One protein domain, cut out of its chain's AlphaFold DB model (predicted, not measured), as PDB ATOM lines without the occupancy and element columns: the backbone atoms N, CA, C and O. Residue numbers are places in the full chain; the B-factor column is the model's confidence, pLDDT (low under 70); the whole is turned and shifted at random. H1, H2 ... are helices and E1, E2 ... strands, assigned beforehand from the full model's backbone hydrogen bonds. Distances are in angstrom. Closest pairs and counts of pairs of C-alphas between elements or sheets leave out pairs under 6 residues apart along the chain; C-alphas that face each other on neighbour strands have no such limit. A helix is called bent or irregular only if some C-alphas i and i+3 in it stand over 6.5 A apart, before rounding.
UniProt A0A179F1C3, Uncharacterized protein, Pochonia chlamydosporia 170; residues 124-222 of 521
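Overview. This is residues 124 to 222 of the 521 residues of an uncharacterized protein of Pochonia chlamydosporia 170 (UniProt A0A179F1C3). Two strand hairpins, E1 with E2 and E3 with E4, join in a staggered way into one long, narrow, curled and strongly twisted sheet, with the long strand E1 as its spine. E4 pairs beside residues 125 to 133 of E1, E2 beside residues 131 to 138, and H3 packs over E1 at the E2 end. The printed part has 99 residues with three named helices and four named strands, in the order E1 E2 H1 E3 E4 H2 H3; the mixed sheet runs E2 E1 E4 E3, and the class is mixed, helices and strands. The whole is only just loose, close to extended, with a radius of gyration of the C-alphas of 18.5 A and spans of 63 by 31 by 22 A.

Arrangement. Start at E1, residues 125 to 138, parallel at 25 degrees to E4, residues 185 to 194; find N 130 and O 190 2.7 A apart. E2, residues 148 to 155, is antiparallel to E1 at 157 degrees, with N 135 and O 151 2.8 A apart. E3, residues 167 to 177, is antiparallel to E4 at 163 degrees, with N 173 and O 189 2.8 A apart. H3, residues 209 to 215, is on the sheet over E1 at a height over the sheet of 9.0 A; the closest C-alphas, of Tyr 137 and Tyr 211, are 7.2 A apart. H2, residues 203 to 206, is close to H3 but not clearly touching, C-alphas 206 and 212 being closest at 6.0 A. H1, residues 159 to 164, is not on the sheet; E2, H1 and E3 form a split strand-helix-strand unit, two strands running the same way with E1 and E4 between them, its crossover right-handed. Every O i to N i+4 pair is within hydrogen-bond range in H3, 0 of 2 in H1, with 1 of 3 O i to N i+3 pairs, and H2 is too short for such a pair.

Along the chain. Find C-alpha 125 at (132.623, 96.015, 176.298); from there E1 runs 42.0 A. E2 is 20.7 A long, E3 28.3 A and E4 28.1 A. H1 is 10.1 A long and irregular, with C-alphas 160 and 163 7.6 A apart; H2 is 5.1 A long. H3 runs 9.6 A to C-alpha 215 at (165.173, 106.010, 150.261).

Size, cuts and confidence. Look for the two C-alphas farthest apart at Pro 144 and Gly 181, 63.3 A. The printed part has no cut, and no link is long. Confidence is under 70 at residues 124, 177 to 184, 200 to 208 and 222.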
ATOM      1  N   ARG A 124     128.805  94.389 175.757       66.06
ATOM      2  CA  ARG A 124     128.825  95.867 175.749       66.06
ATOM      3  C   ARG A 124     130.235  96.464 175.846       66.06
ATOM      4  O   ARG A 124     130.413  97.647 175.569       66.06
ATOM      5  N   ASP A 125     131.217  95.637 176.197       71.44
ATOM      6  CA  ASP A 125     132.623  96.015 176.298       71.44
ATOM      7  C   ASP A 125     133.387  95.492 175.084       71.44
ATOM      8  O   ASP A 125     133.472  94.279 174.862       71.44
ATOM      9  N   TYR A 126     133.963  96.411 174.312       73.94
ATOM     10  CA  TYR A 126     134.742  96.084 173.124       73.94
ATOM     11  C   TYR A 126     136.216  96.336 173.400       73.94
ATOM     12  O   TYR A 126     136.614  97.446 173.749       73.94
ATOM     13  N   THR A 127     137.039  95.303 173.222       79.12
ATOM     14  CA  THR A 127     138.497  95.437 173.279       79.12
ATOM     15  C   THR A 127     139.070  95.286 171.880       79.12
ATOM     16  O   THR A 127     138.947  94.226 171.269       79.12
ATOM     17  N   SER A 128     139.703  96.342 171.378       78.75
ATOM     18  CA  SER A 128     140.405  96.334 170.096       78.75
ATOM     19  C   SER A 128     141.903  96.426 170.345       78.75
ATOM     20  O   SER A 128     142.365  97.328 171.045       78.75
ATOM     21  N   THR A 129     142.668  95.488 169.788       82.12
ATOM     22  CA  THR A 129     144.132  95.488 169.894       82.12
ATOM     23  C   THR A 129     144.743  95.900 168.564       82.12
ATOM     24  O   THR A 129     144.543  95.246 167.542       82.12
ATOM     25  N   TYR A 130     145.505  96.987 168.577       83.25
ATOM     26  CA  TYR A 130     146.296  97.465 167.456       83.25
ATOM     27  C   TYR A 130     147.744  97.028 167.634       83.25
ATOM     28  O   TYR A 130     148.391  97.378 168.620       83.25
ATOM     29  N   PHE A 131     148.255  96.269 166.668       80.31
ATOM     30  CA  PHE A 131     149.633  95.802 166.679       80.31
ATOM     31  C   PHE A 131     150.529  96.760 165.904       80.31
ATOM     32  O   PHE A 131     150.233  97.136 164.768       80.31
ATOM     33  N   PHE A 132     151.643  97.130 166.518       82.81
ATOM     34  CA  PHE A 132     152.659  97.998 165.952       82.81
ATOM     35  C   PHE A 132     153.972  97.237 165.848       82.81
ATOM     36  O   PHE A 132     154.390  96.561 166.786       82.81
ATOM     37  N   GLN A 133     154.638  97.364 164.710       83.69
ATOM     38  CA  GLN A 133     155.931  96.752 164.464       83.69
ATOM     39  C   GLN A 133     156.951  97.827 164.114       83.69
ATOM     40  O   GLN A 133     156.684  98.724 163.310       83.69
ATOM     41  N   THR A 134     158.137  97.731 164.708       83.31
ATOM     42  CA  THR A 134     159.273  98.549 164.290       83.31
ATOM     43  C   THR A 134     159.755  98.069 162.926       83.31
ATOM     44  O   THR A 134     159.989  96.879 162.723       83.31
ATOM     45  N   ILE A 135     159.889  99.001 161.991       80.44
ATOM     46  CA  ILE A 135     160.384  98.767 160.642       80.44
ATOM     47  C   ILE A 135     161.688  99.527 160.465       80.44
ATOM     48  O   ILE A 135     161.764 100.720 160.761       80.44
ATOM     49  N   GLU A 136     162.703  98.845 159.951       83.50
ATOM     50  CA  GLU A 136     164.003  99.439 159.682       83.50
ATOM     51  C   GLU A 136     164.337  99.363 158.192       83.50
ATOM     52  O   GLU A 136     164.449  98.289 157.599       83.50
ATOM     53  N   TYR A 137     164.516 100.539 157.597       80.94
ATOM     54  CA  TYR A 137     164.876 100.721 156.201       80.94
ATOM     55  C   TYR A 137     166.351 101.089 156.087       80.94
ATOM     56  O   TYR A 137     166.801 102.052 156.707       80.94
ATOM     57  N   THR A 138     167.095 100.362 155.256       84.12
ATOM     58  CA  THR A 138     168.500 100.671 154.954       84.12
ATOM     59  C   THR A 138     168.602 101.273 153.560       84.12
ATOM     60  O   THR A 138     168.052 100.721 152.605       84.12
ATOM     61  N   ALA A 139     169.293 102.407 153.437       83.38
ATOM     62  CA  ALA A 139     169.490 103.072 152.156       83.38
ATOM     63  C   ALA A 139     170.213 102.143 151.157       83.38
ATOM     64  O   ALA A 139     171.209 101.511 151.526       83.38
ATOM     65  N   PRO A 140     169.754 102.066 149.894       82.75
ATOM     66  CA  PRO A 140     170.434 101.295 148.861       82.75
ATOM     67  C   PRO A 140     171.875 101.769 148.641       82.75
ATOM     68  O   PRO A 140     172.188 102.951 148.789       82.75
ATOM     69  N   THR A 141     172.743 100.871 148.176       83.62
ATOM     70  CA  THR A 141     174.149 101.189 147.860       83.62
ATOM     71  C   THR A 141     174.313 102.197 146.719       83.62
ATOM     72  O   THR A 141     175.405 102.717 146.519       83.62
ATOM     73  N   SER A 142     173.248 102.477 145.962       83.62
ATOM     74  CA  SER A 142     173.212 103.539 144.952       83.62
ATOM     75  C   SER A 142     173.168 104.945 145.553       83.62
ATOM     76  O   SER A 142     173.411 105.916 144.837       83.62
ATOM     77  N   CYS A 143     172.845 105.080 146.843       84.56
ATOM     78  CA  CYS A 143     172.830 106.370 147.513       84.56
ATOM     79  C   CYS A 143     174.252 106.844 147.864       84.56
ATOM     80  O   CYS A 143     175.068 106.036 148.307       84.56
ATOM     81  N   PRO A 144     174.558 108.155 147.743       85.19
ATOM     82  CA  PRO A 144     175.895 108.687 148.037       85.19
ATOM     83  C   PRO A 144     176.363 108.468 149.480       85.19
ATOM     84  O   PRO A 144     177.561 108.380 149.738       85.19
ATOM     85  N   THR A 145     175.425 108.403 150.427       83.31
ATOM     86  CA  THR A 145     175.699 108.144 151.843       83.31
ATOM     87  C   THR A 145     174.799 107.021 152.347       83.31
ATOM     88  O   THR A 145     173.582 107.129 152.171       83.31
ATOM     89  N   PRO A 146     175.344 105.987 153.009       85.38
ATOM     90  CA  PRO A 146     174.523 104.988 153.673       85.38
ATOM     91  C   PRO A 146     173.839 105.612 154.895       85.38
ATOM     92  O   PRO A 146     174.467 106.330 155.675       85.38
ATOM     93  N   PHE A 147     172.549 105.345 155.062       84.50
ATOM     94  CA  PHE A 147     171.792 105.714 156.253       84.50
ATOM     95  C   PHE A 147     170.708 104.674 156.532       84.50
ATOM     96  O   PHE A 147     170.288 103.941 155.635       84.50
ATOM     97  N   THR A 148     170.248 104.648 157.777       84.62
ATOM     98  CA  THR A 148     169.194 103.751 158.243       84.62
ATOM     99  C   THR A 148     168.074 104.578 158.853       84.62
ATOM    100  O   THR A 148     168.332 105.518 159.608       84.62
ATOM    101  N   VAL A 149     166.831 104.237 158.520       81.25
ATOM    102  CA  VAL A 149     165.625 104.888 159.035       81.25
ATOM    103  C   VAL A 149     164.804 103.858 159.787       81.25
ATOM    104  O   VAL A 149     164.341 102.881 159.203       81.25
ATOM    105  N   THR A 150     164.596 104.100 161.075       82.38
ATOM    106  CA  THR A 150     163.711 103.288 161.909       82.38
ATOM    107  C   THR A 150     162.382 104.011 162.067       82.38
ATOM    108  O   THR A 150     162.342 105.163 162.496       82.38
ATOM    109  N   THR A 151     161.290 103.340 161.725       79.94
ATOM    110  CA  THR A 151     159.925 103.843 161.887       79.94
ATOM    111  C   THR A 151     159.052 102.782 162.548       79.94
ATOM    112  O   THR A 151     159.471 101.641 162.731       79.94
ATOM    113  N   THR A 152     157.841 103.148 162.946       80.81
ATOM    114  CA  THR A 152     156.858 102.200 163.475       80.81
ATOM    115  C   THR A 152     155.666 102.178 162.537       80.81
ATOM    116  O   THR A 152     155.148 103.232 162.183       80.81
ATOM    117  N   SER A 153     155.237 100.985 162.140       74.69
ATOM    118  CA  SER A 153     154.044 100.802 161.316       74.69
ATOM    119  C   SER A 153     153.034  99.941 162.044       74.69
ATOM    120  O   SER A 153     153.397  99.014 162.772       74.69
ATOM    121  N   ARG A 154     151.757 100.225 161.817       76.56
ATOM    122  CA  ARG A 154     150.686  99.319 162.216       76.56
ATOM    123  C   ARG A 154     150.732  98.083 161.322       76.56
ATOM    124  O   ARG A 154     150.972  98.205 160.122       76.56
ATOM    125  N   ILE A 155     150.515  96.914 161.909       74.88
ATOM    126  CA  ILE A 155     150.352  95.666 161.166       74.88
ATOM    127  C   ILE A 155     149.033  95.002 161.545       74.88
ATOM    128  O   ILE A 155     148.568  95.111 162.683       74.88
ATOM    129  N   SER A 156     148.428  94.308 160.585       74.69
ATOM    130  CA  SER A 156     147.254  93.484 160.843       74.69
ATOM    131  C   SER A 156     147.718  92.101 161.297       74.69
ATOM    132  O   SER A 156     148.281  91.339 160.513       74.69
ATOM    133  N   VAL A 157     147.542  91.794 162.585       73.81
ATOM    134  CA  VAL A 157     147.748  90.438 163.115       73.81
ATOM    135  C   VAL A 157     146.379  89.765 163.159       73.81
ATOM    136  O   VAL A 157     145.504  90.247 163.886       73.81
ATOM    137  N   PRO A 158     146.161  88.675 162.403       72.69
ATOM    138  CA  PRO A 158     144.916  87.928 162.490       72.69
ATOM    139  C   PRO A 158     144.669  87.460 163.928       72.69
ATOM    140  O   PRO A 158     145.586  86.983 164.599       72.69
ATOM    141  N   SER A 159     143.426  87.561 164.400       70.00
ATOM    142  CA  SER A 159     143.063  87.212 165.782       70.00
ATOM    143  C   SER A 159     143.444  85.775 166.156       70.00
ATOM    144  O   SER A 159     143.735  85.491 167.313       70.00
ATOM    145  N   GLN A 160     143.511  84.879 165.168       70.12
ATOM    146  CA  GLN A 160     143.862  83.469 165.327       70.12
ATOM    147  C   GLN A 160     145.359  83.218 165.577       70.12
ATOM    148  O   GLN A 160     145.729  82.098 165.922       70.12
ATOM    149  N   VAL A 161     146.227  84.216 165.370       72.56
ATOM    150  CA  VAL A 161     147.693  84.091 165.539       72.56
ATOM    151  C   VAL A 161     148.262  85.108 166.522       72.56
ATOM    152  O   VAL A 161     149.478  85.239 166.632       72.56
ATOM    153  N   VAL A 162     147.403  85.794 167.278       74.69
ATOM    154  CA  VAL A 162     147.833  86.736 168.320       74.69
ATOM    155  C   VAL A 162     148.721  86.047 169.362       74.69
ATOM    156  O   VAL A 162     149.725  86.609 169.782       74.69
ATOM    157  N   ASP A 163     148.437  84.792 169.701       71.19
ATOM    158  CA  ASP A 163     149.255  84.033 170.658       71.19
ATOM    159  C   ASP A 163     150.639  83.642 170.101       71.19
ATOM    160  O   ASP A 163     151.530  83.255 170.853       71.19
ATOM    161  N   GLN A 164     150.838  83.734 168.781       73.44
ATOM    162  CA  GLN A 164     152.119  83.441 168.129       73.44
ATOM    163  C   GLN A 164     153.039  84.667 168.087       73.44
ATOM    164  O   GLN A 164     154.230  84.528 167.798       73.44
ATOM    165  N   VAL A 165     152.516  85.870 168.356       78.44
ATOM    166  CA  VAL A 165     153.309  87.100 168.306       78.44
ATOM    167  C   VAL A 165     153.898  87.447 169.669       78.44
ATOM    168  O   VAL A 165     153.225  87.472 170.694       78.44
ATOM    169  N   SER A 166     155.192  87.764 169.681       82.25
ATOM    170  CA  SER A 166     155.869  88.245 170.886       82.25
ATOM    171  C   SER A 166     155.650  89.749 171.050       82.25
ATOM    172  O   SER A 166     156.156  90.544 170.254       82.25
ATOM    173  N   ILE A 167     154.913  90.146 172.088       83.06
ATOM    174  CA  ILE A 167     154.656  91.551 172.433       83.06
ATOM    175  C   ILE A 167     155.768  92.043 173.366       83.06
ATOM    176  O   ILE A 167     156.029  91.442 174.405       83.06
ATOM    177  N   ARG A 168     156.425  93.146 173.000       82.62
ATOM    178  CA  ARG A 168     157.479  93.788 173.801       82.62
ATOM    179  C   ARG A 168     156.898  94.718 174.859       82.62
ATOM    180  O   ARG A 168     157.322  94.690 176.009       82.62
ATOM    181  N   THR A 169     155.963  95.567 174.455       81.94
ATOM    182  CA  THR A 169     155.300  96.550 175.319       81.94
ATOM    183  C   THR A 169     153.875  96.744 174.839       81.94
ATOM    184  O   THR A 169     153.639  96.751 173.635       81.94
ATOM    185  N   ALA A 170     152.929  96.947 175.750       81.88
ATOM    186  CA  ALA A 170     151.556  97.279 175.400       81.88
ATOM    187  C   ALA A 170     151.080  98.478 176.219       81.88
ATOM    188  O   ALA A 170     151.365  98.569 177.413       81.88
ATOM    189  N   THR A 171     150.352  99.377 175.568       79.81
ATOM    190  CA  THR A 171     149.738 100.547 176.193       79.81
ATOM    191  C   THR A 171     148.235 100.464 176.006       79.81
ATOM    192  O   THR A 171     147.763 100.299 174.883       79.81
ATOM    193  N   THR A 172     147.482 100.610 177.089       83.12
ATOM    194  CA  THR A 172     146.020 100.558 177.051       83.12
ATOM    195  C   THR A 172     145.445 101.954 177.226       83.12
ATOM    196  O   THR A 172     145.804 102.667 178.161       83.12
ATOM    197  N   SER A 173     144.529 102.329 176.342       75.44
ATOM    198  CA  SER A 173     143.710 103.532 176.452       75.44
ATOM    199  C   SER A 173     142.242 103.134 176.458       75.44
ATOM    200  O   SER A 173     141.788 102.408 175.575       75.44
ATOM    201  N   VAL A 174     141.500 103.619 177.445       77.50
ATOM    202  CA  VAL A 174     140.065 103.368 177.568       77.50
ATOM    203  C   VAL A 174     139.326 104.629 177.143       77.50
ATOM    204  O   VAL A 174     139.638 105.717 177.622       77.50
ATOM    205  N   SER A 175     138.367 104.473 176.238       73.56
ATOM    206  CA  SER A 175     137.423 105.513 175.848       73.56
ATOM    207  C   SER A 175     136.014 105.035 176.175       73.56
ATOM    208  O   SER A 175     135.570 103.998 175.683       73.56
ATOM    209  N   SER A 176     135.316 105.771 177.030       73.56
ATOM    210  CA  SER A 176     133.916 105.515 177.357       73.56
ATOM    211  C   SER A 176     133.048 106.547 176.654       73.56
ATOM    212  O   SER A 176     133.199 107.745 176.898       73.56
ATOM    213  N   ASN A 177     132.123 106.083 175.819       67.81
ATOM    214  CA  ASN A 177     131.097 106.945 175.249       67.81
ATOM    215  C   ASN A 177     129.814 106.769 176.062       67.81
ATOM    216  O   ASN A 177     129.154 105.732 175.979       67.81
ATOM    217  N   GLU A 178     129.457 107.794 176.834       62.38
ATOM    218  CA  GLU A 178     128.133 107.908 177.441       62.38
ATOM    219  C   GLU A 178     127.173 108.505 176.409       62.38
ATOM    220  O   GLU A 178     127.072 109.721 176.253       62.38
ATOM    221  N   TYR A 179     126.467 107.647 175.670       54.50
ATOM    222  CA  TYR A 179     125.246 108.089 175.000       54.50
ATOM    223  C   TYR A 179     124.159 108.215 176.075       54.50
ATOM    224  O   TYR A 179     123.962 107.290 176.860       54.50
ATOM    225  N   GLY A 180     123.527 109.388 176.163       52.41
ATOM    226  CA  GLY A 180     122.686 109.803 177.289       52.41
ATOM    227  C   GLY A 180     121.732 108.724 177.820       52.41
ATOM    228  O   GLY A 180     120.774 108.360 177.146       52.41
ATOM    229  N   GLY A 181     121.982 108.296 179.064       51.44
ATOM    230  CA  GLY A 181     121.138 107.391 179.852       51.44
ATOM    231  C   GLY A 181     121.660 105.952 179.923       51.44
ATOM    232  O   GLY A 181     121.483 105.208 178.975       51.44
ATOM    233  N   SER A 182     122.267 105.580 181.064       58.91
ATOM    234  CA  SER A 182     122.630 104.230 181.579       58.91
ATOM    235  C   SER A 182     123.282 103.168 180.664       58.91
ATOM    236  O   SER A 182     123.736 102.148 181.178       58.91
ATOM    237  N   ASP A 183     123.400 103.392 179.358       62.78
ATOM    238  CA  ASP A 183     123.849 102.431 178.348       62.78
ATOM    239  C   ASP A 183     125.118 102.938 177.637       62.78
ATOM    240  O   ASP A 183     125.182 103.059 176.414       62.78
ATOM    241  N   GLY A 184     126.148 103.264 178.422       68.06
ATOM    242  CA  GLY A 184     127.465 103.618 177.890       68.06
ATOM    243  C   GLY A 184     128.196 102.405 177.306       68.06
ATOM    244  O   GLY A 184     128.146 101.311 177.873       68.06
ATOM    245  N   TYR A 185     128.898 102.604 176.189       74.56
ATOM    246  CA  TYR A 185     129.823 101.613 175.633       74.56
ATOM    247  C   TYR A 185     131.244 101.932 176.086       74.56
ATOM    248  O   TYR A 185     131.710 103.069 175.940       74.56
ATOM    249  N   THR A 186     131.948 100.916 176.583       77.75
ATOM    250  CA  THR A 186     133.365 101.032 176.930       77.75
ATOM    251  C   THR A 186     134.203 100.442 175.804       77.75
ATOM    252  O   THR A 186     134.197  99.230 175.570       77.75
ATOM    253  N   TYR A 187     134.944 101.302 175.109       77.06
ATOM    254  CA  TYR A 187     135.938 100.900 174.122       77.06
ATOM    255  C   TYR A 187     137.312 100.879 174.783       77.06
ATOM    256  O   TYR A 187     137.855 101.909 175.184       77.06
ATOM    257  N   THR A 188     137.895  99.692 174.890       80.06
ATOM    258  CA  THR A 188     139.276  99.522 175.336       80.06
ATOM    259  C   THR A 188     140.162  99.342 174.113       80.06
ATOM    260  O   THR A 188     140.060  98.344 173.401       80.06
ATOM    261  N   PHE A 189     141.043 100.303 173.861       82.38
ATOM    262  CA  PHE A 189     142.047 100.211 172.809       82.38
ATOM    263  C   PHE A 189     143.386  99.805 173.420       82.38
ATOM    264  O   PHE A 189     143.893 100.463 174.327       82.38
ATOM    265  N   VAL A 190     143.974  98.727 172.913       83.38
ATOM    266  CA  VAL A 190     145.290  98.237 173.329       83.38
ATOM    267  C   VAL A 190     146.261  98.439 172.175       83.38
ATOM    268  O   VAL A 190     146.102  97.843 171.118       83.38
ATOM    269  N   SER A 191     147.277  99.272 172.360       86.00
ATOM    270  CA  SER A 191     148.383  99.434 171.414       86.00
ATOM    271  C   SER A 191     149.524  98.505 171.820       86.00
ATOM    272  O   SER A 191     150.244  98.792 172.776       86.00
ATOM    273  N   ALA A 192     149.674  97.380 171.124       85.38
ATOM    274  CA  ALA A 192     150.690  96.363 171.387       85.38
ATOM    275  C   ALA A 192     151.869  96.505 170.413       85.38
ATOM    276  O   ALA A 192     151.715  96.351 169.205       85.38
ATOM    277  N   TYR A 193     153.063  96.762 170.933       85.12
ATOM    278  CA  TYR A 193     154.298  96.844 170.157       85.12
ATOM    279  C   TYR A 193     154.986  95.484 170.139       85.12
ATOM    280  O   TYR A 193     155.315  94.928 171.190       85.12
ATOM    281  N   LEU A 194     155.220  94.949 168.948       84.94
ATOM    282  CA  LEU A 194     155.868  93.660 168.750       84.94
ATOM    283  C   LEU A 194     157.373  93.734 169.018       84.94
ATOM    284  O   LEU A 194     158.020  94.752 168.781       84.94
ATOM    285  N   ALA A 195     157.936  92.629 169.506       80.81
ATOM    286  CA  ALA A 195     159.368  92.501 169.772       80.81
ATOM    287  C   ALA A 195     160.205  92.341 168.494       80.81
ATOM    288  O   ALA A 195     161.385  92.680 168.488       80.81
ATOM    289  N   SER A 196     159.605  91.829 167.418       75.06
ATOM    290  CA  SER A 196     160.275  91.606 166.138       75.06
ATOM    291  C   SER A 196     160.381  92.889 165.315       75.06
ATOM    292  O   SER A 196     159.355  93.475 164.966       75.06
ATOM    293  N   THR A 197     161.592  93.262 164.902       74.06
ATOM    294  CA  THR A 197     161.820  94.304 163.888       74.06
ATOM    295  C   THR A 197     161.651  93.716 162.486       74.06
ATOM    296  O   THR A 197     162.173  92.639 162.199       74.06
ATOM    297  N   SER A 198     160.911  94.401 161.612       71.75
ATOM    298  CA  SER A 198     160.781  94.029 160.198       71.75
ATOM    299  C   SER A 198     161.775  94.807 159.338       71.75
ATOM    300  O   SER A 198     161.929  96.019 159.494       71.75
ATOM    301  N   HIS A 199     162.407  94.109 158.396       71.00
ATOM    302  CA  HIS A 199     163.297  94.681 157.387       71.00
ATOM    303  C   HIS A 199     162.700  94.419 155.999       71.00
ATOM    304  O   HIS A 199     163.100  93.469 155.321       71.00
ATOM    305  N   PRO A 200     161.679  95.188 155.586       64.94
ATOM    306  CA  PRO A 200     161.020  94.977 154.310       64.94
ATOM    307  C   PRO A 200     162.014  95.187 153.164       64.94
ATOM    308  O   PRO A 200     162.778  96.153 153.138       64.94
ATOM    309  N   SER A 201     161.970  94.281 152.192       57.88
ATOM    310  CA  SER A 201     162.783  94.321 150.976       57.88
ATOM    311  C   SER A 201     161.904  94.199 149.732       57.88
ATOM    312  O   SER A 201     160.820  93.617 149.790       57.88
ATOM    313  N   GLY A 202     162.375  94.704 148.593       62.16
ATOM    314  CA  GLY A 202     161.670  94.568 147.315       62.16
ATOM    315  C   GLY A 202     160.374  95.384 147.247       62.16
ATOM    316  O   GLY A 202     160.323  96.515 147.727       62.16
ATOM    317  N   ALA A 203     159.329  94.813 146.639       57.94
ATOM    318  CA  ALA A 203     158.070  95.513 146.360       57.94
ATOM    319  C   ALA A 203     157.365  96.029 147.631       57.94
ATOM    320  O   ALA A 203     156.883  97.163 147.654       57.94
ATOM    321  N   ALA A 204     157.390  95.243 148.712       57.22
ATOM    322  CA  ALA A 204     156.810  95.622 150.001       57.22
ATOM    323  C   ALA A 204     157.494  96.853 150.619       57.22
ATOM    324  O   ALA A 204     156.850  97.667 151.274       57.22
ATOM    325  N   ALA A 205     158.798  97.035 150.375       59.22
ATOM    326  CA  ALA A 205     159.502  98.232 150.819       59.22
ATOM    327  C   ALA A 205     159.094  99.452 149.981       59.22
ATOM    328  O   ALA A 205     158.826 100.510 150.536       59.22
ATOM    329  N   THR A 206     158.980  99.298 148.655       59.25
ATOM    330  CA  THR A 206     158.759 100.413 147.712       59.25
ATOM    331  C   THR A 206     157.418 101.138 147.836       59.25
ATOM    332  O   THR A 206     157.318 102.289 147.409       59.25
ATOM    333  N   LEU A 207     156.402 100.496 148.419       62.34
ATOM    334  CA  LEU A 207     155.078 101.096 148.629       62.34
ATOM    335  C   LEU A 207     155.016 101.977 149.880       62.34
ATOM    336  O   LEU A 207     154.175 102.873 149.958       62.34
ATOM    337  N   ASN A 208     155.911 101.760 150.846       68.06
ATOM    338  CA  ASN A 208     155.906 102.537 152.073       68.06
ATOM    339  C   ASN A 208     156.308 103.991 151.795       68.06
ATOM    340  O   ASN A 208     157.323 104.257 151.145       68.06
ATOM    341  N   TYR A 209     155.541 104.938 152.342       73.31
ATOM    342  CA  TYR A 209     155.802 106.372 152.199       73.31
ATOM    343  C   TYR A 209     157.248 106.745 152.558       73.31
ATOM    344  O   TYR A 209     157.898 107.464 151.801       73.31
ATOM    345  N   TYR A 210     157.791 106.199 153.652       73.88
ATOM    346  CA  TYR A 210     159.163 106.492 154.065       73.88
ATOM    347  C   TYR A 210     160.193 105.987 153.052       73.88
ATOM    348  O   TYR A 210     161.178 106.671 152.779       73.88
ATOM    349  N   TYR A 211     159.965 104.815 152.457       72.31
ATOM    350  CA  TYR A 211     160.846 104.303 151.416       72.31
ATOM    351  C   TYR A 211     160.787 105.181 150.165       72.31
ATOM    352  O   TYR A 211     161.826 105.569 149.626       72.31
ATOM    353  N   ARG A 212     159.575 105.528 149.715       76.06
ATOM    354  CA  ARG A 212     159.382 106.320 148.502       76.06
ATOM    355  C   ARG A 212     159.974 107.717 148.642       76.06
ATOM    356  O   ARG A 212     160.744 108.117 147.783       76.06
ATOM    357  N   GLU A 213     159.691 108.427 149.725       79.88
ATOM    358  CA  GLU A 213     160.172 109.803 149.879       79.88
ATOM    359  C   GLU A 213     161.671 109.882 150.179       79.88
ATOM    360  O   GLU A 213     162.384 110.686 149.576       79.88
ATOM    361  N   TYR A 214     162.173 109.036 151.082       79.88
ATOM    362  CA  TYR A 214     163.524 109.190 151.620       79.88
ATOM    363  C   TYR A 214     164.542 108.260 150.969       79.88
ATOM    364  O   TYR A 214     165.626 108.707 150.593       79.88
ATOM    365  N   LEU A 215     164.213 106.976 150.798       81.12
ATOM    366  CA  LEU A 215     165.173 106.010 150.261       81.12
ATOM    367  C   LEU A 215     165.340 106.148 148.746       81.12
ATOM    368  O   LEU A 215     166.476 106.093 148.277       81.12
ATOM    369  N   THR A 216     164.265 106.377 147.980       79.62
ATOM    370  CA  THR A 216     164.410 106.558 146.520       79.62
ATOM    371  C   THR A 216     165.096 107.875 146.156       79.62
ATOM    372  O   THR A 216     165.889 107.916 145.219       79.62
ATOM    373  N   SER A 217     164.865 108.927 146.944       81.94
ATOM    374  CA  SER A 217     165.510 110.232 146.766       81.94
ATOM    375  C   SER A 217     166.902 110.310 147.405       81.94
ATOM    376  O   SER A 217     167.570 111.336 147.280       81.94
ATOM    377  N   CYS A 218     167.345 109.258 148.106       83.69
ATOM    378  CA  CYS A 218     168.581 109.238 148.892       83.69
ATOM    379  C   CYS A 218     168.701 110.415 149.882       83.69
ATOM    380  O   CYS A 218     169.791 110.950 150.102       83.69
ATOM    381  N   ILE A 219     167.579 110.823 150.480       82.38
ATOM    382  CA  ILE A 219     167.502 111.905 151.463       82.38
ATOM    383  C   ILE A 219     167.390 111.276 152.844       82.38
ATOM    384  O   ILE A 219     166.427 110.576 153.135       82.38
ATOM    385  N   ASN A 220     168.352 111.557 153.720       79.06
ATOM    386  CA  ASN A 220     168.262 111.127 155.108       79.06
ATOM    387  C   ASN A 220     167.180 111.964 155.835       79.06
ATOM    388  O   ASN A 220     167.360 113.181 155.953       79.06
ATOM    389  N   PRO A 221     166.084 111.351 156.338       71.00
ATOM    390  CA  PRO A 221     165.016 112.049 157.062       71.00
ATOM    391  C   PRO A 221     165.463 112.580 158.420       71.00
ATOM    392  O   PRO A 221     164.706 113.296 159.068       71.00
ATOM    393  N   ASN A 222     166.673 112.236 158.861       60.53
ATOM    394  CA  ASN A 222     167.259 112.732 160.089       60.53
ATOM    395  C   ASN A 222     168.326 113.802 159.793       60.53
ATOM    396  O   ASN A 222     169.530 113.536 159.898       60.53
TER     397      ASN A 222